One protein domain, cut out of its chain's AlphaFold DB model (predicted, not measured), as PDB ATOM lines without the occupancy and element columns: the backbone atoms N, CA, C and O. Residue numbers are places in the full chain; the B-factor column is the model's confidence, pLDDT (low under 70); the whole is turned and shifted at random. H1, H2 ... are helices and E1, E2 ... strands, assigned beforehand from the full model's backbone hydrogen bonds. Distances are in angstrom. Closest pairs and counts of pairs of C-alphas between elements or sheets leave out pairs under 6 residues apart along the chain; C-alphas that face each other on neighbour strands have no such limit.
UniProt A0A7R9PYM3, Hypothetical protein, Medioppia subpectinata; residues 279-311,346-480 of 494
ATOM      1  N   GLU A 279     -11.267 -25.518  -6.537       84.12
ATOM      2  CA  GLU A 279     -10.773 -24.176  -6.816       84.12
ATOM      3  C   GLU A 279      -9.420 -24.279  -7.517       84.12
ATOM      4  O   GLU A 279      -8.585 -25.110  -7.155       84.12
ATOM      5  N   SER A 280      -9.190 -23.449  -8.533       86.69
ATOM      6  CA  SER A 280      -7.952 -23.462  -9.321       86.69
ATOM      7  C   SER A 280      -7.360 -22.065  -9.443       86.69
ATOM      8  O   SER A 280      -8.067 -21.088  -9.674       86.69
ATOM      9  N   PHE A 281      -6.039 -21.974  -9.321       83.12
ATOM     10  CA  PHE A 281      -5.285 -20.728  -9.336       83.12
ATOM     11  C   PHE A 281      -4.040 -20.884 -10.201       83.12
ATOM     12  O   PHE A 281      -3.262 -21.814 -10.010       83.12
ATOM     13  N   THR A 282      -3.792 -19.938 -11.098       83.88
ATOM     14  CA  THR A 282      -2.524 -19.871 -11.831       83.88
ATOM     15  C   THR A 282      -1.581 -18.907 -11.127       83.88
ATOM     16  O   THR A 282      -1.961 -17.785 -10.781       83.88
ATOM     17  N   ILE A 283      -0.344 -19.340 -10.907       82.44
ATOM     18  CA  ILE A 283       0.708 -18.541 -10.283       82.44
ATOM     19  C   ILE A 283       1.952 -18.535 -11.162       82.44
ATOM     20  O   ILE A 283       2.257 -19.517 -11.833       82.44
ATOM     21  N   ASN A 284       2.715 -17.450 -11.092       76.88
ATOM     22  CA  ASN A 284       3.995 -17.342 -11.780       76.88
ATOM     23  C   ASN A 284       5.119 -17.300 -10.741       76.88
ATOM     24  O   ASN A 284       5.025 -16.555  -9.765       76.88
ATOM     25  N   LEU A 285       6.174 -18.093 -10.928       73.38
ATOM     26  CA  LEU A 285       7.311 -18.210 -10.010       73.38
ATOM     27  C   LEU A 285       8.646 -17.918 -10.727       73.38
ATOM     28  O   LEU A 285       8.783 -18.119 -11.936       73.38
ATOM     29  N   GLY A 286       9.639 -17.448  -9.961       60.00
ATOM     30  CA  GLY A 286      11.002 -17.147 -10.428       60.00
ATOM     31  C   GLY A 286      11.279 -15.661 -10.705       60.00
ATOM     32  O   GLY A 286      10.365 -14.842 -10.832       60.00
ATOM     33  N   ALA A 287      12.564 -15.292 -10.793       51.62
ATOM     34  CA  ALA A 287      12.964 -13.946 -11.207       51.62
ATOM     35  C   ALA A 287      12.432 -13.677 -12.627       51.62
ATOM     36  O   ALA A 287      12.698 -14.454 -13.540       51.62
ATOM     37  N   GLN A 288      11.675 -12.587 -12.797       53.28
ATOM     38  CA  GLN A 288      10.976 -12.215 -14.042       53.28
ATOM     39  C   GLN A 288       9.796 -13.119 -14.465       53.28
ATOM     40  O   GLN A 288       9.419 -13.072 -15.629       53.28
ATOM     41  N   LEU A 289       9.170 -13.885 -13.556       57.97
ATOM     42  CA  LEU A 289       7.936 -14.653 -13.848       57.97
ATOM     43  C   LEU A 289       8.102 -15.767 -14.906       57.97
ATOM     44  O   LEU A 289       7.159 -16.066 -15.630       57.97
ATOM     45  N   LYS A 290       9.285 -16.383 -15.005       62.38
ATOM     46  CA  LYS A 290       9.616 -17.342 -16.079       62.38
ATOM     47  C   LYS A 290       8.904 -18.701 -16.011       62.38
ATOM     48  O   LYS A 290       8.960 -19.427 -16.989       62.38
ATOM     49  N   THR A 291       8.278 -19.077 -14.894       68.69
ATOM     50  CA  THR A 291       7.598 -20.383 -14.774       68.69
ATOM     51  C   THR A 291       6.148 -20.206 -14.347       68.69
ATOM     52  O   THR A 291       5.879 -19.520 -13.358       68.69
ATOM     53  N   THR A 292       5.221 -20.838 -15.065       77.50
ATOM     54  CA  THR A 292       3.779 -20.776 -14.787       77.50
ATOM     55  C   THR A 292       3.341 -22.091 -14.159       77.50
ATOM     56  O   THR A 292       3.563 -23.160 -14.718       77.50
ATOM     57  N   HIS A 293       2.713 -22.025 -12.989       81.94
ATOM     58  CA  HIS A 293       2.201 -23.200 -12.297       81.94
ATOM     59  C   HIS A 293       0.699 -23.077 -12.065       81.94
ATOM     60  O   HIS A 293       0.212 -22.029 -11.639       81.94
ATOM     61  N   ASN A 294      -0.030 -24.166 -12.294       87.12
ATOM     62  CA  ASN A 294      -1.445 -24.267 -11.956       87.12
ATOM     63  C   ASN A 294      -1.588 -24.991 -10.619       87.12
ATOM     64  O   ASN A 294      -1.167 -26.134 -10.468       87.12
ATOM     65  N   LEU A 295      -2.168 -24.320  -9.636       89.56
ATOM     66  CA  LEU A 295      -2.517 -24.899  -8.350       89.56
ATOM     67  C   LEU A 295      -3.998 -25.252  -8.363       89.56
ATOM     68  O   LEU A 295      -4.825 -24.389  -8.646       89.56
ATOM     69  N   ARG A 296      -4.341 -26.490  -8.019       90.62
ATOM     70  CA  ARG A 296      -5.733 -26.937  -7.886       90.62
ATOM     71  C   ARG A 296      -5.963 -27.411  -6.462       90.62
ATOM     72  O   ARG A 296      -5.135 -28.145  -5.945       90.62
ATOM     73  N   LEU A 297      -7.051 -27.007  -5.823       90.31
ATOM     74  CA  LEU A 297      -7.494 -27.527  -4.533       90.31
ATOM     75  C   LEU A 297      -8.820 -28.245  -4.751       90.31
ATOM     76  O   LEU A 297      -9.749 -27.640  -5.273       90.31
ATOM     77  N   ILE A 298      -8.908 -29.515  -4.361       89.38
ATOM     78  CA  ILE A 298     -10.109 -30.328  -4.558       89.38
ATOM     79  C   ILE A 298     -10.442 -31.161  -3.323       89.38
ATOM     80  O   ILE A 298      -9.556 -31.730  -2.683       89.38
ATOM     81  N   SER A 299     -11.730 -31.252  -3.007       87.06
ATOM     82  CA  SER A 299     -12.251 -32.157  -1.987       87.06
ATOM     83  C   SER A 299     -12.622 -33.507  -2.597       87.06
ATOM     84  O   SER A 299     -13.635 -33.624  -3.285       87.06
ATOM     85  N   MET A 300     -11.804 -34.532  -2.357       81.19
ATOM     86  CA  MET A 300     -12.041 -35.909  -2.806       81.19
ATOM     87  C   MET A 300     -11.290 -36.916  -1.928       81.19
ATOM     88  O   MET A 300     -10.394 -36.551  -1.171       81.19
ATOM     89  N   ASP A 301     -11.649 -38.194  -2.037       80.19
ATOM     90  CA  ASP A 301     -10.803 -39.259  -1.517       80.19
ATOM     91  C   ASP A 301      -9.689 -39.457  -2.543       80.19
ATOM     92  O   ASP A 301      -9.954 -39.658  -3.729       80.19
ATOM     93  N   ILE A 302      -8.438 -39.344  -2.106       76.56
ATOM     94  CA  ILE A 302      -7.286 -39.470  -2.999       76.56
ATOM     95  C   ILE A 302      -7.220 -40.861  -3.644       76.56
ATOM     96  O   ILE A 302      -6.708 -40.994  -4.754       76.56
ATOM     97  N   LEU A 303      -7.779 -41.886  -2.992       76.88
ATOM     98  CA  LEU A 303      -7.853 -43.236  -3.543       76.88
ATOM     99  C   LEU A 303      -8.847 -43.340  -4.704       76.88
ATOM    100  O   LEU A 303      -8.700 -44.234  -5.535       76.88
ATOM    101  N   ASP A 304      -9.794 -42.408  -4.844       72.62
ATOM    102  CA  ASP A 304     -10.679 -42.374  -6.012       72.62
ATOM    103  C   ASP A 304      -9.918 -42.049  -7.304       72.62
ATOM    104  O   ASP A 304     -10.331 -42.489  -8.371       72.62
ATOM    105  N   LEU A 305      -8.771 -41.360  -7.225       70.19
ATOM    106  CA  LEU A 305      -7.875 -41.145  -8.376       70.19
ATOM    107  C   LEU A 305      -7.199 -42.439  -8.844       70.19
ATOM    108  O   LEU A 305      -6.690 -42.522  -9.960       70.19
ATOM    109  N   CYS A 306      -7.162 -43.439  -7.965       68.94
ATOM    110  CA  CYS A 306      -6.653 -44.770  -8.261       68.94
ATOM    111  C   CYS A 306      -7.769 -45.704  -8.754       68.94
ATOM    112  O   CYS A 306      -7.482 -46.804  -9.217       68.94
ATOM    113  N   ARG A 307      -9.041 -45.289  -8.661       63.91
ATOM    114  CA  ARG A 307     -10.198 -46.085  -9.076       63.91
ATOM    115  C   ARG A 307     -10.666 -45.647 -10.454       63.91
ATOM    116  O   ARG A 307     -10.729 -44.461 -10.776       63.91
ATOM    117  N   MET A 308     -11.041 -46.611 -11.284       50.47
ATOM    118  CA  MET A 308     -11.790 -46.293 -12.492       50.47
ATOM    119  C   MET A 308     -13.143 -45.711 -12.092       50.47
ATOM    120  O   MET A 308     -13.912 -46.359 -11.384       50.47
ATOM    121  N   LYS A 309     -13.440 -44.489 -12.544       50.41
ATOM    122  CA  LYS A 309     -14.804 -43.960 -12.477       50.41
ATOM    123  C   LYS A 309     -15.666 -44.884 -13.338       50.41
ATOM    124  O   LYS A 309     -15.339 -45.027 -14.519       50.41
ATOM    125  N   PRO A 310     -16.723 -45.521 -12.801       43.16
ATOM    126  CA  PRO A 310     -17.655 -46.243 -13.647       43.16
ATOM    127  C   PRO A 310     -18.262 -45.211 -14.597       43.16
ATOM    128  O   PRO A 310     -19.053 -44.359 -14.196       43.16
ATOM    129  N   SER A 311     -17.827 -45.231 -15.856       33.59
ATOM    130  CA  SER A 311     -18.564 -44.553 -16.913       33.59
ATOM    131  C   SER A 311     -19.964 -45.152 -16.883       33.59
ATOM    132  O   SER A 311     -20.106 -46.375 -16.879       33.59
ATOM    133  N   VAL A 346      15.690 -51.267   6.359       80.25
ATOM    134  CA  VAL A 346      14.466 -50.862   7.053       80.25
ATOM    135  C   VAL A 346      14.210 -49.413   6.654       80.25
ATOM    136  O   VAL A 346      15.032 -48.549   6.960       80.25
ATOM    137  N   LEU A 347      13.121 -49.178   5.921       85.56
ATOM    138  CA  LEU A 347      12.727 -47.837   5.496       85.56
ATOM    139  C   LEU A 347      12.490 -46.964   6.730       85.56
ATOM    140  O   LEU A 347      11.830 -47.392   7.680       85.56
ATOM    141  N   GLN A 348      13.042 -45.756   6.722       88.12
ATOM    142  CA  GLN A 348      12.900 -44.802   7.816       88.12
ATOM    143  C   GLN A 348      11.792 -43.793   7.511       88.12
ATOM    144  O   GLN A 348      11.439 -43.555   6.355       88.12
ATOM    145  N   THR A 349      11.241 -43.164   8.552       88.12
ATOM    146  CA  THR A 349      10.286 -42.063   8.381       88.12
ATOM    147  C   THR A 349      10.896 -40.972   7.498       88.12
ATOM    148  O   THR A 349      11.974 -40.459   7.795       88.12
ATOM    149  N   GLY A 350      10.187 -40.573   6.441       86.56
ATOM    150  CA  GLY A 350      10.647 -39.584   5.462       86.56
ATOM    151  C   GLY A 350      11.316 -40.173   4.218       86.56
ATOM    152  O   GLY A 350      11.474 -39.441   3.235       86.56
ATOM    153  N   ASP A 351      11.647 -41.467   4.215       90.56
ATOM    154  CA  ASP A 351      12.022 -42.172   2.990       90.56
ATOM    155  C   ASP A 351      10.802 -42.317   2.075       90.56
ATOM    156  O   ASP A 351       9.655 -42.355   2.527       90.56
ATOM    157  N   PHE A 352      11.039 -42.412   0.769       92.81
ATOM    158  CA  PHE A 352       9.982 -42.715  -0.186       92.81
ATOM    159  C   PHE A 352      10.461 -43.702  -1.245       92.81
ATOM    160  O   PHE A 352      11.642 -43.742  -1.592       92.81
ATOM    161  N   TYR A 353       9.526 -44.475  -1.786       92.06
ATOM    162  CA  TYR A 353       9.757 -45.344  -2.937       92.06
ATOM    163  C   TYR A 353       8.710 -45.086  -4.019       92.06
ATOM    164  O   TYR A 353       7.676 -44.461  -3.783       92.06
ATOM    165  N   ILE A 354       9.005 -45.525  -5.239       90.56
ATOM    166  CA  ILE A 354       8.200 -45.216  -6.421       90.56
ATOM    167  C   ILE A 354       7.678 -46.515  -7.016       90.56
ATOM    168  O   ILE A 354       8.445 -47.443  -7.263       90.56
ATOM    169  N   THR A 355       6.384 -46.551  -7.308       85.25
ATOM    170  CA  THR A 355       5.761 -47.619  -8.098       85.25
ATOM    171  C   THR A 355       5.175 -47.034  -9.371       85.25
ATOM    172  O   THR A 355       4.543 -45.975  -9.326       85.25
ATOM    173  N   LYS A 356       5.373 -47.717 -10.496       82.00
ATOM    174  CA  LYS A 356       4.816 -47.339 -11.799       82.00
ATOM    175  C   LYS A 356       3.576 -48.177 -12.064       82.00
ATOM    176  O   LYS A 356       3.614 -49.382 -11.831       82.00
ATOM    177  N   HIS A 357       2.526 -47.540 -12.560       77.06
ATOM    178  CA  HIS A 357       1.238 -48.177 -12.802       77.06
ATOM    179  C   HIS A 357       0.761 -47.850 -14.210       77.06
ATOM    180  O   HIS A 357       0.781 -46.696 -14.627       77.06
ATOM    181  N   SER A 358       0.341 -48.875 -14.943       62.75
ATOM    182  CA  SER A 358      -0.305 -48.741 -16.255       62.75
ATOM    183  C   SER A 358      -1.832 -48.772 -16.163       62.75
ATOM    184  O   SER A 358      -2.500 -48.590 -17.174       62.75
ATOM    185  N   ASN A 359      -2.367 -49.024 -14.967       58.72
ATOM    186  CA  ASN A 359      -3.751 -49.421 -14.741       58.72
ATOM    187  C   ASN A 359      -4.550 -48.530 -13.790       58.72
ATOM    188  O   ASN A 359      -5.727 -48.782 -13.538       58.72
ATOM    189  N   LEU A 360      -3.928 -47.489 -13.244       68.81
ATOM    190  CA  LEU A 360      -4.664 -46.487 -12.490       68.81
ATOM    191  C   LEU A 360      -5.241 -45.466 -13.468       68.81
ATOM    192  O   LEU A 360      -4.597 -45.073 -14.439       68.81
ATOM    193  N   SER A 361      -6.463 -45.028 -13.190       65.69
ATOM    194  CA  SER A 361      -7.247 -44.161 -14.071       65.69
ATOM    195  C   SER A 361      -6.623 -42.779 -14.275       65.69
ATOM    196  O   SER A 361      -6.614 -42.274 -15.395       65.69
ATOM    197  N   GLU A 362      -6.101 -42.166 -13.210       69.31
ATOM    198  CA  GLU A 362      -5.593 -40.786 -13.239       69.31
ATOM    199  C   GLU A 362      -4.114 -40.668 -12.805       69.31
ATOM    200  O   GLU A 362      -3.598 -39.557 -12.670       69.31
ATOM    201  N   ALA A 363      -3.398 -41.788 -12.609       77.06
ATOM    202  CA  ALA A 363      -2.014 -41.790 -12.120       77.06
ATOM    203  C   ALA A 363      -1.099 -42.811 -12.826       77.06
ATOM    204  O   ALA A 363      -1.319 -44.010 -12.776       77.06
ATOM    205  N   HIS A 364       0.018 -42.354 -13.394       81.62
ATOM    206  CA  HIS A 364       1.022 -43.247 -14.004       81.62
ATOM    207  C   HIS A 364       2.109 -43.693 -13.012       81.62
ATOM    208  O   HIS A 364       2.773 -44.719 -13.178       81.62
ATOM    209  N   VAL A 365       2.344 -42.881 -11.982       87.81
ATOM    210  CA  VAL A 365       3.418 -43.062 -11.006       87.81
ATOM    211  C   VAL A 365       2.886 -42.690  -9.632       87.81
ATOM    212  O   VAL A 365       2.297 -41.625  -9.462       87.81
ATOM    213  N   VAL A 366       3.121 -43.557  -8.648       90.38
ATOM    214  CA  VAL A 366       2.743 -43.330  -7.250       90.38
ATOM    215  C   VAL A 366       4.004 -43.258  -6.399       90.38
ATOM    216  O   VAL A 366       4.841 -44.166  -6.424       90.38
ATOM    217  N   PHE A 367       4.130 -42.162  -5.655       91.88
ATOM    218  CA  PHE A 367       5.171 -41.958  -4.655       91.88
ATOM    219  C   PHE A 367       4.644 -42.408  -3.293       91.88
ATOM    220  O   PHE A 367       3.693 -41.832  -2.770       91.88
ATOM    221  N   HIS A 368       5.274 -43.425  -2.716       91.31
ATOM    222  CA  HIS A 368       4.941 -43.948  -1.397       91.31
ATOM    223  C   HIS A 368       5.860 -43.313  -0.373       91.31
ATOM    224  O   HIS A 368       7.043 -43.643  -0.319       91.31
ATOM    225  N   LEU A 369       5.328 -42.378   0.405       91.25
ATOM    226  CA  LEU A 369       6.066 -41.694   1.458       91.25
ATOM    227  C   LEU A 369       5.889 -42.443   2.781       91.25
ATOM    228  O   LEU A 369       4.764 -42.657   3.228       91.25
ATOM    229  N   VAL A 370       7.000 -42.829   3.402       90.69
ATOM    230  CA  VAL A 370       7.002 -43.553   4.673       90.69
ATOM    231  C   VAL A 370       6.786 -42.567   5.812       90.69
ATOM    232  O   VAL A 370       7.557 -41.625   6.015       90.69
ATOM    233  N   CYS A 371       5.717 -42.802   6.559       86.25
ATOM    234  CA  CYS A 371       5.228 -41.935   7.617       86.25
ATOM    235  C   CYS A 371       5.087 -42.720   8.925       86.25
ATOM    236  O   CYS A 371       4.855 -43.926   8.904       86.25
ATOM    237  N   ASP A 372       5.180 -42.025  10.053       83.12
ATOM    238  CA  ASP A 372       4.934 -42.566  11.390       83.12
ATOM    239  C   ASP A 372       3.789 -41.813  12.092       83.12
ATOM    240  O   ASP A 372       3.264 -40.810  11.597       83.12
ATOM    241  N   ASP A 373       3.411 -42.285  13.282       81.44
ATOM    242  CA  ASP A 373       2.344 -41.687  14.093       81.44
ATOM    243  C   ASP A 373       2.645 -40.252  14.550       81.44
ATOM    244  O   ASP A 373       1.735 -39.524  14.958       81.44
ATOM    245  N   SER A 374       3.896 -39.792  14.430       79.50
ATOM    246  CA  SER A 374       4.250 -38.405  14.740       79.50
ATOM    247  C   SER A 374       3.518 -37.407  13.830       79.50
ATOM    248  O   SER A 374       3.296 -36.262  14.233       79.50
ATOM    249  N   LEU A 375       3.015 -37.859  12.668       79.69
ATOM    250  CA  LEU A 375       2.162 -37.060  11.791       79.69
ATOM    251  C   LEU A 375       0.859 -36.575  12.435       79.69
ATOM    252  O   LEU A 375       0.364 -35.506  12.053       79.69
ATOM    253  N   ARG A 376       0.324 -37.333  13.398       77.50
ATOM    254  CA  ARG A 376      -0.913 -37.001  14.123       77.50
ATOM    255  C   ARG A 376      -0.702 -35.865  15.125       77.50
ATOM    256  O   ARG A 376      -1.635 -35.122  15.423       77.50
ATOM    257  N   SER A 377       0.537 -35.658  15.577       77.12
ATOM    258  CA  SER A 377       0.886 -34.550  16.469       77.12
ATOM    259  C   SER A 377       0.591 -33.190  15.828       77.12
ATOM    260  O   SER A 377       0.782 -32.979  14.630       77.12
ATOM    261  N   SER A 378       0.140 -32.223  16.624       70.31
ATOM    262  CA  SER A 378      -0.154 -30.856  16.174       70.31
ATOM    263  C   SER A 378       1.101 -29.987  15.970       70.31
ATOM    264  O   SER A 378       0.999 -28.893  15.402       70.31
ATOM    265  N   ASP A 379       2.287 -30.462  16.369       73.69
ATOM    266  CA  ASP A 379       3.537 -29.682  16.443       73.69
ATOM    267  C   ASP A 379       4.561 -29.986  15.342       73.69
ATOM    268  O   ASP A 379       5.778 -29.882  15.516       73.69
ATOM    269  N   ILE A 380       4.066 -30.309  14.152       85.38
ATOM    270  CA  ILE A 380       4.917 -30.536  12.983       85.38
ATOM    271  C   ILE A 380       5.481 -29.218  12.460       85.38
ATOM    272  O   ILE A 380       4.805 -28.189  12.428       85.38
ATOM    273  N   ASN A 381       6.744 -29.259  12.038       88.25
ATOM    274  CA  ASN A 381       7.470 -28.129  11.473       88.25
ATOM    275  C   ASN A 381       8.146 -28.508  10.142       88.25
ATOM    276  O   ASN A 381       8.085 -29.650   9.690       88.25
ATOM    277  N   SER A 382       8.819 -27.545   9.510       88.81
ATOM    278  CA  SER A 382       9.447 -27.717   8.193       88.81
ATOM    279  C   SER A 382      10.637 -28.686   8.159       88.81
ATOM    280  O   SER A 382      11.061 -29.078   7.075       88.81
ATOM    281  N   ARG A 383      11.189 -29.078   9.316       88.25
ATOM    282  CA  ARG A 383      12.285 -30.058   9.435       88.25
ATOM    283  C   ARG A 383      11.789 -31.483   9.666       88.25
ATOM    284  O   ARG A 383      12.609 -32.383   9.820       88.25
ATOM    285  N   HIS A 384      10.477 -31.689   9.719       91.31
ATOM    286  CA  HIS A 384       9.910 -33.013   9.909       91.31
ATOM    287  C   HIS A 384      10.327 -33.956   8.766       91.31
ATOM    288  O   HIS A 384      10.226 -33.544   7.605       91.31
ATOM    289  N   PRO A 385      10.736 -35.211   9.044       90.38
ATOM    290  CA  PRO A 385      11.227 -36.127   8.013       90.38
ATOM    291  C   PRO A 385      10.254 -36.307   6.843       90.38
ATOM    292  O   PRO A 385      10.668 -36.238   5.694       90.38
ATOM    293  N   VAL A 386       8.948 -36.402   7.111       91.38
ATOM    294  CA  VAL A 386       7.903 -36.483   6.066       91.38
ATOM    295  C   VAL A 386       7.865 -35.238   5.163       91.38
ATOM    296  O   VAL A 386       7.716 -35.359   3.951       91.38
ATOM    297  N   ILE A 387       8.055 -34.031   5.710       92.81
ATOM    298  CA  ILE A 387       8.095 -32.788   4.915       92.81
ATOM    299  C   ILE A 387       9.363 -32.740   4.049       92.81
ATOM    300  O   ILE A 387       9.318 -32.296   2.900       92.81
ATOM    301  N   LEU A 388      10.490 -33.227   4.572       91.50
ATOM    302  CA  LEU A 388      11.729 -33.374   3.805       91.50
ATOM    303  C   LEU A 388      11.602 -34.460   2.723       91.50
ATOM    304  O   LEU A 388      12.085 -34.269   1.609       91.50
ATOM    305  N   GLY A 389      10.895 -35.552   3.011       92.06
ATOM    306  CA  GLY A 389      10.531 -36.571   2.029       92.06
ATOM    307  C   GLY A 389       9.678 -35.986   0.905       92.06
ATOM    308  O   GLY A 389       9.999 -36.172  -0.266       92.06
ATOM    309  N   LEU A 390       8.680 -35.157   1.235       93.81
ATOM    310  CA  LEU A 390       7.880 -34.425   0.246       93.81
ATOM    311  C   LEU A 390       8.736 -33.492  -0.626       93.81
ATOM    312  O   LEU A 390       8.532 -33.431  -1.838       93.81
ATOM    313  N   ARG A 391       9.735 -32.803  -0.052       92.44
ATOM    314  CA  ARG A 391      10.712 -32.020  -0.833       92.44
ATOM    315  C   ARG A 391      11.444 -32.894  -1.845       92.44
ATOM    316  O   ARG A 391      11.578 -32.508  -3.004       92.44
ATOM    317  N   ASN A 392      11.922 -34.056  -1.409       92.00
ATOM    318  CA  ASN A 392      12.654 -34.974  -2.273       92.00
ATOM    319  C   ASN A 392      11.751 -35.567  -3.363       92.00
ATOM    320  O   ASN A 392      12.203 -35.700  -4.500       92.00
ATOM    321  N   ILE A 393      10.477 -35.837  -3.064       93.81
ATOM    322  CA  ILE A 393       9.468 -36.237  -4.053       93.81
ATOM    323  C   ILE A 393       9.276 -35.130  -5.093       93.81
ATOM    324  O   ILE A 393       9.392 -35.402  -6.283       93.81
ATOM    325  N   MET A 394       9.067 -33.877  -4.673       90.50
ATOM    326  CA  MET A 394       8.916 -32.735  -5.591       90.50
ATOM    327  C   MET A 394      10.149 -32.544  -6.479       90.50
ATOM    328  O   MET A 394      10.025 -32.340  -7.685       90.50
ATOM    329  N   LYS A 395      11.349 -32.671  -5.903       89.06
ATOM    330  CA  LYS A 395      12.608 -32.616  -6.653       89.06
ATOM    331  C   LYS A 395      12.718 -33.760  -7.662       89.06
ATOM    332  O   LYS A 395      13.091 -33.531  -8.805       89.06
ATOM    333  N   THR A 396      12.383 -34.980  -7.253       90.12
ATOM    334  CA  THR A 396      12.429 -36.164  -8.124       90.12
ATOM    335  C   THR A 396      11.401 -36.061  -9.247       90.12
ATOM    336  O   THR A 396      11.714 -36.373 -10.389       90.12
ATOM    337  N   SER A 397      10.204 -35.565  -8.939       89.00
ATOM    338  CA  SER A 397       9.139 -35.269  -9.897       89.00
ATOM    339  C   SER A 397       9.604 -34.271 -10.961       89.00
ATOM    340  O   SER A 397       9.488 -34.542 -12.155       89.00
ATOM    341  N   HIS A 398      10.247 -33.178 -10.539       84.25
ATOM    342  CA  HIS A 398      10.822 -32.190 -11.450       84.25
ATOM    343  C   HIS A 398      11.941 -32.775 -12.330       84.25
ATOM    344  O   HIS A 398      11.915 -32.605 -13.543       84.25
ATOM    345  N   LEU A 399      12.879 -33.532 -11.745       84.88
ATOM    346  CA  LEU A 399      13.984 -34.169 -12.478       84.88
ATOM    347  C   LEU A 399      13.534 -35.211 -13.515       84.88
ATOM    348  O   LEU A 399      14.263 -35.462 -14.468       84.88
ATOM    349  N   ASN A 400      12.365 -35.825 -13.321       86.69
ATOM    350  CA  ASN A 400      11.782 -36.808 -14.244       86.69
ATOM    351  C   ASN A 400      10.678 -36.205 -15.129       86.69
ATOM    352  O   ASN A 400       9.881 -36.947 -15.695       86.69
ATOM    353  N   ASP A 401      10.613 -34.876 -15.211       85.50
ATOM    354  CA  ASP A 401       9.663 -34.120 -16.026       85.50
ATOM    355  C   ASP A 401       8.179 -34.478 -15.816       85.50
ATOM    356  O   ASP A 401       7.357 -34.498 -16.731       85.50
ATOM    357  N   ILE A 402       7.803 -34.752 -14.567       87.62
ATOM    358  CA  ILE A 402       6.400 -34.963 -14.212       87.62
ATOM    359  C   ILE A 402       5.700 -33.598 -14.181       87.62
ATOM    360  O   ILE A 402       6.040 -32.708 -13.392       87.62
ATOM    361  N   SER A 403       4.713 -33.430 -15.060       85.12
ATOM    362  CA  SER A 403       3.983 -32.172 -15.244       85.12
ATOM    363  C   SER A 403       2.817 -31.997 -14.275       85.12
ATOM    364  O   SER A 403       2.500 -30.864 -13.933       85.12
ATOM    365  N   ASN A 404       2.192 -33.083 -13.811       89.19
ATOM    366  CA  ASN A 404       1.079 -33.049 -12.864       89.19
ATOM    367  C   ASN A 404       1.396 -33.905 -11.634       89.19
ATOM    368  O   ASN A 404       1.679 -35.095 -11.766       89.19
ATOM    369  N   ILE A 405       1.337 -33.307 -10.444       91.56
ATOM    370  CA  ILE A 405       1.518 -34.017  -9.178       91.56
ATOM    371  C   ILE A 405       0.357 -33.733  -8.229       91.56
ATOM    372  O   ILE A 405       0.005 -32.579  -7.987       91.56
ATOM    373  N   THR A 406      -0.193 -34.799  -7.652       91.81
ATOM    374  CA  THR A 406      -1.269 -34.720  -6.665       91.81
ATOM    375  C   THR A 406      -0.731 -34.999  -5.265       91.81
ATOM    376  O   THR A 406      -0.075 -36.013  -5.038       91.81
ATOM    377  N   ILE A 407      -1.004 -34.100  -4.320       92.69
ATOM    378  CA  ILE A 407      -0.494 -34.131  -2.948       92.69
ATOM    379  C   ILE A 407      -1.681 -34.063  -1.973       92.69
ATOM    380  O   ILE A 407      -2.456 -33.103  -2.027       92.69
ATOM    381  N   PRO A 408      -1.826 -35.016  -1.033       91.69
ATOM    382  CA  PRO A 408      -2.782 -34.874   0.059       91.69
ATOM    383  C   PRO A 408      -2.347 -33.727   0.982       91.69
ATOM    384  O   PRO A 408      -1.325 -33.810   1.663       91.69
ATOM    385  N   LEU A 409      -3.123 -32.639   1.012       90.94
ATOM    386  CA  LEU A 409      -2.753 -31.372   1.659       90.94
ATOM    387  C   LEU A 409      -2.497 -31.522   3.164       90.94
ATOM    388  O   LEU A 409      -1.624 -30.862   3.724       90.94
ATOM    389  N   LEU A 410      -3.264 -32.392   3.818       88.50
ATOM    390  CA  LEU A 410      -3.172 -32.644   5.254       88.50
ATOM    391  C   LEU A 410      -2.205 -33.792   5.602       88.50
ATOM    392  O   LEU A 410      -1.978 -34.047   6.784       88.50
ATOM    393  N   LEU A 411      -1.612 -34.450   4.593       86.38
ATOM    394  CA  LEU A 411      -0.793 -35.670   4.723       86.38
ATOM    395  C   LEU A 411      -1.539 -36.846   5.385       86.38
ATOM    396  O   LEU A 411      -0.921 -37.731   5.970       86.38
ATOM    397  N   ILE A 412      -2.868 -36.839   5.282       81.81
ATOM    398  CA  ILE A 412      -3.801 -37.859   5.775       81.81
ATOM    399  C   ILE A 412      -4.890 -38.087   4.719       81.81
ATOM    400  O   ILE A 412      -5.178 -37.180   3.934       81.81
ATOM    401  N   HIS A 413      -5.483 -39.283   4.703       74.50
ATOM    402  CA  HIS A 413      -6.544 -39.654   3.756       74.50
ATOM    403  C   HIS A 413      -7.956 -39.623   4.372       74.50
ATOM    404  O   HIS A 413      -8.926 -39.422   3.650       74.50
ATOM    405  N   GLU A 414      -8.079 -39.747   5.697       74.38
ATOM    406  CA  GLU A 414      -9.355 -39.778   6.424       74.38
ATOM    407  C   GLU A 414      -9.416 -38.713   7.522       74.38
ATOM    408  O   GLU A 414      -8.408 -38.383   8.148       74.38
ATOM    409  N   MET A 415     -10.620 -38.190   7.767       74.81
ATOM    410  CA  MET A 415     -10.892 -37.304   8.899       74.81
ATOM    411  C   MET A 415     -11.232 -38.147  10.130       74.81
ATOM    412  O   MET A 415     -12.190 -38.915  10.103       74.81
ATOM    413  N   THR A 416     -10.471 -37.984  11.210       76.44
ATOM    414  CA  THR A 416     -10.768 -38.567  12.526       76.44
ATOM    415  C   THR A 416     -11.314 -37.498  13.476       76.44
ATOM    416  O   THR A 416     -11.087 -36.304  13.276       76.44
ATOM    417  N   GLU A 417     -12.027 -37.913  14.526       70.00
ATOM    418  CA  GLU A 417     -12.681 -37.001  15.488       70.00
ATOM    419  C   GLU A 417     -11.701 -36.079  16.238       70.00
ATOM    420  O   GLU A 417     -12.075 -35.006  16.706       70.00
ATOM    421  N   GLU A 418     -10.424 -36.457  16.311       71.69
ATOM    422  CA  GLU A 418      -9.362 -35.687  16.969       71.69
ATOM    423  C   GLU A 418      -8.891 -34.472  16.143       71.69
ATOM    424  O   GLU A 418      -8.176 -33.597  16.645       71.69
ATOM    425  N   ILE A 419      -9.277 -34.396  14.866       80.88
ATOM    426  CA  ILE A 419      -8.794 -33.379  13.933       80.88
ATOM    427  C   ILE A 419      -9.660 -32.124  14.022       80.88
ATOM    428  O   ILE A 419     -10.792 -32.065  13.546       80.88
ATOM    429  N   THR A 420      -9.086 -31.065  14.590       86.44
ATOM    430  CA  THR A 420      -9.747 -29.759  14.701       86.44
ATOM    431  C   THR A 420      -9.537 -28.889  13.457       86.44
ATOM    432  O   THR A 420      -8.539 -29.009  12.744       86.44
ATOM    433  N   ILE A 421     -10.429 -27.913  13.239       86.19
ATOM    434  CA  ILE A 421     -10.283 -26.893  12.181       86.19
ATOM    435  C   ILE A 421      -8.915 -26.194  12.271       86.19
ATOM    436  O   ILE A 421      -8.227 -26.038  11.264       86.19
ATOM    437  N   GLN A 422      -8.484 -25.812  13.477       87.50
ATOM    438  CA  GLN A 422      -7.193 -25.145  13.693       87.50
ATOM    439  C   GLN A 422      -6.006 -26.035  13.314       87.50
ATOM    440  O   GLN A 422      -5.036 -25.545  12.732       87.50
ATOM    441  N   TRP A 423      -6.091 -27.337  13.602       89.19
ATOM    442  CA  TRP A 423      -5.086 -28.310  13.184       89.19
ATOM    443  C   TRP A 423      -4.977 -28.353  11.654       89.19
ATOM    444  O   TRP A 423      -3.872 -28.224  11.122       89.19
ATOM    445  N   CYS A 424      -6.112 -28.423  10.946       89.75
ATOM    446  CA  CYS A 424      -6.151 -28.433   9.481       89.75
ATOM    447  C   CYS A 424      -5.527 -27.172   8.880       89.75
ATOM    448  O   CYS A 424      -4.701 -27.271   7.976       89.75
ATOM    449  N   LEU A 425      -5.877 -25.990   9.401       90.75
ATOM    450  CA  LEU A 425      -5.348 -24.720   8.898       90.75
ATOM    451  C   LEU A 425      -3.834 -24.605   9.130       90.75
ATOM    452  O   LEU A 425      -3.102 -24.288   8.193       90.75
ATOM    453  N   LYS A 426      -3.343 -24.936  10.336       90.62
ATOM    454  CA  LYS A 426      -1.902 -24.922  10.664       90.62
ATOM    455  C   LYS A 426      -1.120 -25.902   9.783       90.62
ATOM    456  O   LYS A 426      -0.037 -25.572   9.294       90.62
ATOM    457  N   ARG A 427      -1.667 -27.104   9.562       90.75
ATOM    458  CA  ARG A 427      -1.048 -28.146   8.730       90.75
ATOM    459  C   ARG A 427      -1.012 -27.749   7.260       90.75
ATOM    460  O   ARG A 427       0.055 -27.812   6.651       90.75
ATOM    461  N   ALA A 428      -2.139 -27.304   6.713       92.44
ATOM    462  CA  ALA A 428      -2.225 -26.846   5.334       92.44
ATOM    463  C   ALA A 428      -1.286 -25.663   5.080       92.44
ATOM    464  O   ALA A 428      -0.543 -25.669   4.104       92.44
ATOM    465  N   GLU A 429      -1.243 -24.682   5.986       92.62
ATOM    466  CA  GLU A 429      -0.327 -23.545   5.880       92.62
ATOM    467  C   GLU A 429       1.143 -23.991   5.854       92.62
ATOM    468  O   GLU A 429       1.918 -23.509   5.023       92.62
ATOM    469  N   LEU A 430       1.532 -24.931   6.723       92.56
ATOM    470  CA  LEU A 430       2.883 -25.492   6.736       92.56
ATOM    471  C   LEU A 430       3.223 -26.177   5.406       92.56
ATOM    472  O   LEU A 430       4.268 -25.879   4.822       92.56
ATOM    473  N   VAL A 431       2.356 -27.075   4.927       93.56
ATOM    474  CA  VAL A 431       2.579 -27.837   3.688       93.56
ATOM    475  C   VAL A 431       2.643 -26.897   2.484       93.56
ATOM    476  O   VAL A 431       3.606 -26.964   1.725       93.56
ATOM    477  N   LEU A 432       1.704 -25.955   2.352       93.19
ATOM    478  CA  LEU A 432       1.682 -24.977   1.256       93.19
ATOM    479  C   LEU A 432       2.935 -24.090   1.254       93.19
ATOM    480  O   LEU A 432       3.523 -23.870   0.195       93.19
ATOM    481  N   LYS A 433       3.399 -23.616   2.421       91.81
ATOM    482  CA  LYS A 433       4.650 -22.838   2.527       91.81
ATOM    483  C   LYS A 433       5.874 -23.656   2.126       91.81
ATOM    484  O   LYS A 433       6.749 -23.131   1.435       91.81
ATOM    485  N   CYS A 434       5.943 -24.920   2.544       92.19
ATOM    486  CA  CYS A 434       7.041 -25.811   2.181       92.19
ATOM    487  C   CYS A 434       7.041 -26.087   0.673       92.19
ATOM    488  O   CYS A 434       8.055 -25.854   0.021       92.19
ATOM    489  N   VAL A 435       5.890 -26.464   0.105       92.25
ATOM    490  CA  VAL A 435       5.731 -26.697  -1.338       92.25
ATOM    491  C   VAL A 435       6.082 -25.444  -2.141       92.25
ATOM    492  O   VAL A 435       6.867 -25.546  -3.077       92.25
ATOM    493  N   LYS A 436       5.625 -24.249  -1.733       88.50
ATOM    494  CA  LYS A 436       6.042 -22.975  -2.350       88.50
ATOM    495  C   LYS A 436       7.565 -22.816  -2.358       88.50
ATOM    496  O   LYS A 436       8.135 -22.459  -3.386       88.50
ATOM    497  N   GLY A 437       8.220 -23.062  -1.223       88.31
ATOM    498  CA  GLY A 437       9.678 -22.990  -1.111       88.31
ATOM    499  C   GLY A 437      10.381 -23.956  -2.064       88.31
ATOM    500  O   GLY A 437      11.313 -23.558  -2.759       88.31
ATOM    501  N   PHE A 438       9.886 -25.191  -2.159       89.19
ATOM    502  CA  PHE A 438      10.438 -26.210  -3.053       89.19
ATOM    503  C   PHE A 438      10.221 -25.851  -4.526       89.19
ATOM    504  O   PHE A 438      11.145 -25.983  -5.319       89.19
ATOM    505  N   MET A 439       9.050 -25.324  -4.894       86.50
ATOM    506  CA  MET A 439       8.776 -24.852  -6.256       86.50
ATOM    507  C   MET A 439       9.715 -23.705  -6.660       86.50
ATOM    508  O   MET A 439      10.237 -23.707  -7.770       86.50
ATOM    509  N   ILE A 440       9.981 -22.750  -5.757       84.00
ATOM    510  CA  ILE A 440      10.943 -21.661  -6.002       84.00
ATOM    511  C   ILE A 440      12.366 -22.211  -6.162       84.00
ATOM    512  O   ILE A 440      13.096 -21.774  -7.050       84.00
ATOM    513  N   GLU A 441      12.756 -23.174  -5.324       84.25
ATOM    514  CA  GLU A 441      14.055 -23.842  -5.423       84.25
ATOM    515  C   GLU A 441      14.217 -24.526  -6.790       84.25
ATOM    516  O   GLU A 441      15.219 -24.304  -7.466       84.25
ATOM    517  N   MET A 442      13.219 -25.287  -7.250       79.38
ATOM    518  CA  MET A 442      13.279 -25.981  -8.546       79.38
ATOM    519  C   MET A 442      13.254 -25.006  -9.732       79.38
ATOM    520  O   MET A 442      14.030 -25.162 -10.677       79.38
ATOM    521  N   ALA A 443      12.457 -23.936  -9.651       76.38
ATOM    522  CA  ALA A 443      12.446 -22.877 -10.662       76.38
ATOM    523  C   ALA A 443      13.807 -22.163 -10.781       76.38
ATOM    524  O   ALA A 443      14.151 -21.680 -11.855       76.38
ATOM    525  N   SER A 444      14.602 -22.107  -9.704       73.50
ATOM    526  CA  SER A 444      15.959 -21.538  -9.743       73.50
ATOM    527  C   SER A 444      16.990 -22.447 -10.423       73.50
ATOM    528  O   SER A 444      17.986 -21.955 -10.949       73.50
ATOM    529  N   LEU A 445      16.747 -23.761 -10.430       70.69
ATOM    530  CA  LEU A 445      17.604 -24.764 -11.070       70.69
ATOM    531  C   LEU A 445      17.287 -24.928 -12.567       70.69
ATOM    532  O   LEU A 445      18.133 -25.387 -13.334       70.69
ATOM    533  N   SER A 446      16.086 -24.525 -12.987       64.31
ATOM    534  CA  SER A 446      15.601 -24.625 -14.364       64.31
ATOM    535  C   SER A 446      16.142 -23.484 -15.231       64.31
ATOM    536  O   SER A 446      15.728 -22.330 -15.121       64.31
ATOM    537  N   SER A 447      17.070 -23.800 -16.134       52.81
ATOM    538  CA  SER A 447      17.612 -22.838 -17.101       52.81
ATOM    539  C   SER A 447      16.710 -22.721 -18.338       52.81
ATOM    540  O   SER A 447      17.054 -23.206 -19.406       52.81
ATOM    541  N   GLY A 448      15.564 -22.044 -18.195       52.38
ATOM    542  CA  GLY A 448      14.863 -21.406 -19.322       52.38
ATOM    543  C   GLY A 448      13.972 -22.279 -20.217       52.38
ATOM    544  O   GLY A 448      14.106 -22.199 -21.436       52.38
ATOM    545  N   GLY A 449      13.027 -23.024 -19.643       53.19
ATOM    546  CA  GLY A 449      11.886 -23.599 -20.373       53.19
ATOM    547  C   GLY A 449      10.547 -23.044 -19.870       53.19
ATOM    548  O   GLY A 449      10.391 -22.833 -18.666       53.19
ATOM    549  N   ASP A 450       9.593 -22.818 -20.781       54.25
ATOM    550  CA  ASP A 450       8.182 -22.545 -20.460       54.25
ATOM    551  C   ASP A 450       7.522 -23.842 -19.963       54.25
ATOM    552  O   ASP A 450       6.851 -24.560 -20.705       54.25
ATOM    553  N   GLU A 451       7.762 -24.190 -18.703       64.31
ATOM    554  CA  GLU A 451       7.199 -25.397 -18.103       64.31
ATOM    555  C   GLU A 451       5.889 -25.075 -17.382       64.31
ATOM    556  O   GLU A 451       5.885 -24.530 -16.277       64.31
ATOM    557  N   ASN A 452       4.767 -25.435 -18.008       70.56
ATOM    558  CA  ASN A 452       3.453 -25.405 -17.371       70.56
ATOM    559  C   ASN A 452       3.281 -26.661 -16.510       70.56
ATOM    560  O   ASN A 452       2.945 -27.728 -17.025       70.56
ATOM    561  N   ARG A 453       3.504 -26.537 -15.198       83.25
ATOM    562  CA  ARG A 453       3.336 -27.641 -14.236       83.25
ATOM    563  C   ARG A 453       2.095 -27.432 -13.369       83.25
ATOM    564  O   ARG A 453       1.792 -26.314 -12.953       83.25
ATOM    565  N   THR A 454       1.387 -28.509 -13.061       88.06
ATOM    566  CA  THR A 454       0.191 -28.516 -12.218       88.06
ATOM    567  C   THR A 454       0.495 -29.204 -10.889       88.06
ATOM    568  O   THR A 454       1.010 -30.320 -10.855       88.06
ATOM    569  N   VAL A 455       0.173 -28.536  -9.782       91.12
ATOM    570  CA  VAL A 455       0.220 -29.106  -8.431       91.12
ATOM    571  C   VAL A 455      -1.204 -29.146  -7.893       91.12
ATOM    572  O   VAL A 455      -1.816 -28.108  -7.637       91.12
ATOM    573  N   GLN A 456      -1.739 -30.351  -7.731       91.81
ATOM    574  CA  GLN A 456      -3.080 -30.581  -7.216       91.81
ATOM    575  C   GLN A 456      -3.015 -30.950  -5.732       91.81
ATOM    576  O   GLN A 456      -2.388 -31.926  -5.339       91.81
ATOM    577  N   PHE A 457      -3.687 -30.177  -4.893       93.19
ATOM    578  CA  PHE A 457      -3.880 -30.436  -3.478       93.19
ATOM    579  C   PHE A 457      -5.229 -31.115  -3.261       93.19
ATOM    580  O   PHE A 457      -6.266 -30.593  -3.667       93.19
ATOM    581  N   VAL A 458      -5.212 -32.268  -2.597       90.50
ATOM    582  CA  VAL A 458      -6.423 -33.019  -2.245       90.50
ATOM    583  C   VAL A 458      -6.691 -32.890  -0.754       90.50
ATOM    584  O   VAL A 458      -5.783 -33.039   0.066       90.50
ATOM    585  N   VAL A 459      -7.945 -32.624  -0.410       89.44
ATOM    586  CA  VAL A 459      -8.460 -32.668   0.961       89.44
ATOM    587  C   VAL A 459      -9.562 -33.730   1.065       89.44
ATOM    588  O   VAL A 459     -10.314 -33.887   0.104       89.44
ATOM    589  N   PRO A 460      -9.669 -34.473   2.184       86.00
ATOM    590  CA  PRO A 460     -10.641 -35.565   2.312       86.00
ATOM    591  C   PRO A 460     -12.101 -35.107   2.152       86.00
ATOM    592  O   PRO A 460     -12.450 -34.006   2.573       86.00
ATOM    593  N   LYS A 461     -12.990 -35.976   1.643       76.06
ATOM    594  CA  LYS A 461     -14.423 -35.660   1.402       76.06
ATOM    595  C   LYS A 461     -15.228 -35.259   2.648       76.06
ATOM    596  O   LYS A 461     -16.292 -34.671   2.505       76.06
ATOM    597  N   GLY A 462     -14.743 -35.567   3.850       73.50
ATOM    598  CA  GLY A 462     -15.428 -35.293   5.120       73.50
ATOM    599  C   GLY A 462     -15.252 -33.875   5.678       73.50
ATOM    600  O   GLY A 462     -15.614 -33.635   6.827       73.50
ATOM    601  N   ILE A 463     -14.653 -32.942   4.930       82.44
ATOM    602  CA  ILE A 463     -14.435 -31.572   5.415       82.44
ATOM    603  C   ILE A 463     -15.694 -30.705   5.305       82.44
ATOM    604  O   ILE A 463     -16.481 -30.822   4.368       82.44
ATOM    605  N   SER A 464     -15.856 -29.770   6.244       84.50
ATOM    606  CA  SER A 464     -16.919 -28.769   6.156       84.50
ATOM    607  C   SER A 464     -16.638 -27.753   5.045       84.50
ATOM    608  O   SER A 464     -15.488 -27.398   4.773       84.50
ATOM    609  N   GLN A 465     -17.703 -27.220   4.442       84.50
ATOM    610  CA  GLN A 465     -17.605 -26.174   3.417       84.50
ATOM    611  C   GLN A 465     -16.903 -24.909   3.942       84.50
ATOM    612  O   GLN A 465     -16.166 -24.251   3.210       84.50
ATOM    613  N   GLU A 466     -17.073 -24.596   5.230       86.50
ATOM    614  CA  GLU A 466     -16.371 -23.499   5.901       86.50
ATOM    615  C   GLU A 466     -14.857 -23.744   5.971       86.50
ATOM    616  O   GLU A 466     -14.064 -22.860   5.643       86.50
ATOM    617  N   LEU A 467     -14.433 -24.954   6.356       87.19
ATOM    618  CA  LEU A 467     -13.016 -25.314   6.372       87.19
ATOM    619  C   LEU A 467     -12.428 -25.257   4.958       87.19
ATOM    620  O   LEU A 467     -11.340 -24.710   4.783       87.19
ATOM    621  N   PHE A 468     -13.152 -25.755   3.952       89.81
ATOM    622  CA  PHE A 468     -12.725 -25.660   2.558       89.81
ATOM    623  C   PHE A 468     -12.536 -24.201   2.119       89.81
ATOM    624  O   PHE A 468     -11.469 -23.852   1.623       89.81
ATOM    625  N   ALA A 469     -13.506 -23.319   2.386       87.81
ATOM    626  CA  ALA A 469     -13.406 -21.895   2.056       87.81
ATOM    627  C   ALA A 469     -12.205 -21.205   2.741       87.81
ATOM    628  O   ALA A 469     -11.509 -20.383   2.131       87.81
ATOM    629  N   ASN A 470     -11.912 -21.577   3.991       89.94
ATOM    630  CA  ASN A 470     -10.730 -21.095   4.705       89.94
ATOM    631  C   ASN A 470      -9.426 -21.566   4.033       89.94
ATOM    632  O   ASN A 470      -8.517 -20.760   3.826       89.94
ATOM    633  N   LEU A 471      -9.341 -22.839   3.633       90.38
ATOM    634  CA  LEU A 471      -8.188 -23.389   2.908       90.38
ATOM    635  C   LEU A 471      -8.000 -22.723   1.536       90.38
ATOM    636  O   LEU A 471      -6.881 -22.332   1.190       90.38
ATOM    637  N   THR A 472      -9.093 -22.501   0.806       88.94
ATOM    638  CA  THR A 472      -9.110 -21.758  -0.462       88.94
ATOM    639  C   THR A 472      -8.578 -20.341  -0.293       88.94
ATOM    640  O   THR A 472      -7.875 -19.852  -1.168       88.94
ATOM    641  N   THR A 473      -8.849 -19.678   0.834       88.12
ATOM    642  CA  THR A 473      -8.352 -18.317   1.109       88.12
ATOM    643  C   THR A 473      -6.857 -18.298   1.455       88.12
ATOM    644  O   THR A 473      -6.136 -17.358   1.100       88.12
ATOM    645  N   ILE A 474      -6.359 -19.345   2.121       88.25
ATOM    646  CA  ILE A 474      -4.943 -19.486   2.492       88.25
ATOM    647  C   ILE A 474      -4.054 -19.642   1.253       88.25
ATOM    648  O   ILE A 474      -2.960 -19.072   1.203       88.25
ATOM    649  N   LEU A 475      -4.517 -20.376   0.243       86.12
ATOM    650  CA  LEU A 475      -3.744 -20.696  -0.956       86.12
ATOM    651  C   LEU A 475      -3.234 -19.434  -1.699       86.12
ATOM    652  O   LEU A 475      -2.016 -19.246  -1.773       86.12
ATOM    653  N   PRO A 476      -4.072 -18.480  -2.150       82.38
ATOM    654  CA  PRO A 476      -3.590 -17.244  -2.759       82.38
ATOM    655  C   PRO A 476      -2.831 -16.360  -1.761       82.38
ATOM    656  O   PRO A 476      -1.921 -15.648  -2.168       82.38
ATOM    657  N   SER A 477      -3.141 -16.402  -0.459       86.19
ATOM    658  CA  SER A 477      -2.386 -15.650   0.557       86.19
ATOM    659  C   SER A 477      -0.912 -16.077   0.612       86.19
ATOM    660  O   SER A 477      -0.014 -15.235   0.597       86.19
ATOM    661  N   ILE A 478      -0.648 -17.387   0.592       86.44
ATOM    662  CA  ILE A 478       0.711 -17.941   0.625       86.44
ATOM    663  C   ILE A 478       1.418 -17.741  -0.712       86.44
ATOM    664  O   ILE A 478       2.595 -17.376  -0.726       86.44
ATOM    665  N   PHE A 479       0.736 -17.968  -1.834       81.81
ATOM    666  CA  PHE A 479       1.353 -17.936  -3.163       81.81
ATOM    667  C   PHE A 479       1.377 -16.550  -3.828       81.81
ATOM    668  O   PHE A 479       1.980 -16.406  -4.889       81.81
ATOM    669  N   ARG A 480       0.825 -15.504  -3.192       71.44
ATOM    670  CA  ARG A 480       0.972 -14.113  -3.652       71.44
ATOM    671  C   ARG A 480       2.449 -13.735  -3.796       71.44
ATOM    672  O   ARG A 480       3.256 -13.885  -2.871       71.44
TER     673      ARG A 480
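This is residues 279 to 311 and 346 to 480 of the 494 residues of the protein "Hypothetical protein" of Medioppia subpectinata (UniProt A0A7R9PYM3). A strongly twisted sheet of four strands has two helices, the long H4 and the shorter H5, side by side over one face. Past the sheet's E5 edge stands a separate small hairpin of strands, E3 and E4, and H3 bridges the two parts, packing on that hairpin and on H4. The printed part has 168 residues, with six named strands and five named helices in the order E1 E2 H1 E3 E4 H2 H3 E5 H4 E6 H5; the class is mixed, helices and strands. The larger sheet has the order E1 E2 E6 E5 and is mixed, while E3 and E4 are antiparallel. The whole is compact and rounded, with a radius of gyration of the C-alphas of 15.8 A and spans of 47 by 41 by 37 A.

Start at E1, residues 279 to 285, which turns through a tight link into E2, residues 291 to 299; they are an antiparallel hairpin, with N 281 and O 295 2.8 A apart, within hydrogen-bond range. Beside E2 look for E6, residues 453 to 459, which is parallel to it, with N 457 and O 296 2.7 A apart. On the other side of E6 is the edge strand E5, residues 404 to 408, also parallel, with N 407 and O 456 2.8 A apart. After E2, H1, residues 302 to 306, only grazes this sheet with its residues 302 to 305. Across the cut you reach the hairpin of E3, residues 352 to 356, and E4, residues 365 to 369, where N 368 and O 353 are 2.8 A apart. E4 and E5 are near each other, with 6 pairs of C-alphas within 10 A. H2, residues 373 to 376, is not on the larger sheet and touches no helix. H3, residues 385 to 399, comes closest to E4 at the C-alphas of Gly 389 and Leu 369, 6.8 A apart. H4, residues 421 to 445, touches H3 with its residues 431 to 442 alone, closest at the C-alphas of Phe 438 and Arg 391, 6.2 A apart; they run the same way at a tilt of 38 degrees, only just steep. H4 has a height over the sheet of 9.2 A and lies over E6 and, only just, over E5, with 3 of its C-alphas falling on E5. The unit E5, H4, E6 is a strand-helix-strand unit, two parallel neighbour strands with a helix between, and its crossover is right-handed. H5, residues 465 to 479, lies over E2 on the same face as H4, at a height over the sheet of 9.4 A. H4 and H5 touch, closest at the C-alphas of Lys 433 and Ile 478, 6.6 A apart, and run the same way at a shallow tilt of 29 degrees. H3, H4 and H5 with the sheet make two layers, helices on one face of a sheet. Every O i to N i+4 pair is within hydrogen-bond range in H3 and H4, against 9 of 11 in H5 and 0 of 1 in H1, where 2 of 2 O i to N i+3 pairs are; H2 is too short for an i+4 pair.

Find C-alpha 279 at (-10.773, -24.176, -6.816), where E1 begins its 19.3 A; E2 is 26.4 A long. H3 measures 20.8 A, E6 19.9 A. Go to C-alpha 421 at (-10.283, -26.893, 12.181); from there H4 runs 36.4 A to C-alpha 445. H5 covers 21.7 A and ends at C-alpha 479, (1.353, -17.936, -3.163).

The two C-alphas farthest apart, those of Glu 417 and Gly 448, are 47.0 A apart. Residues 312 to 345 are not printed, and C-alphas 311 and 346 stand 41.3 A apart across the cut. The link E5 to H4, residues 409 to 420, is long. The mean pLDDT of the printed part is 81.7, and it falls under 70 at residues 286 to 291, 306 to 311, 358 to 362 and 446 to 451.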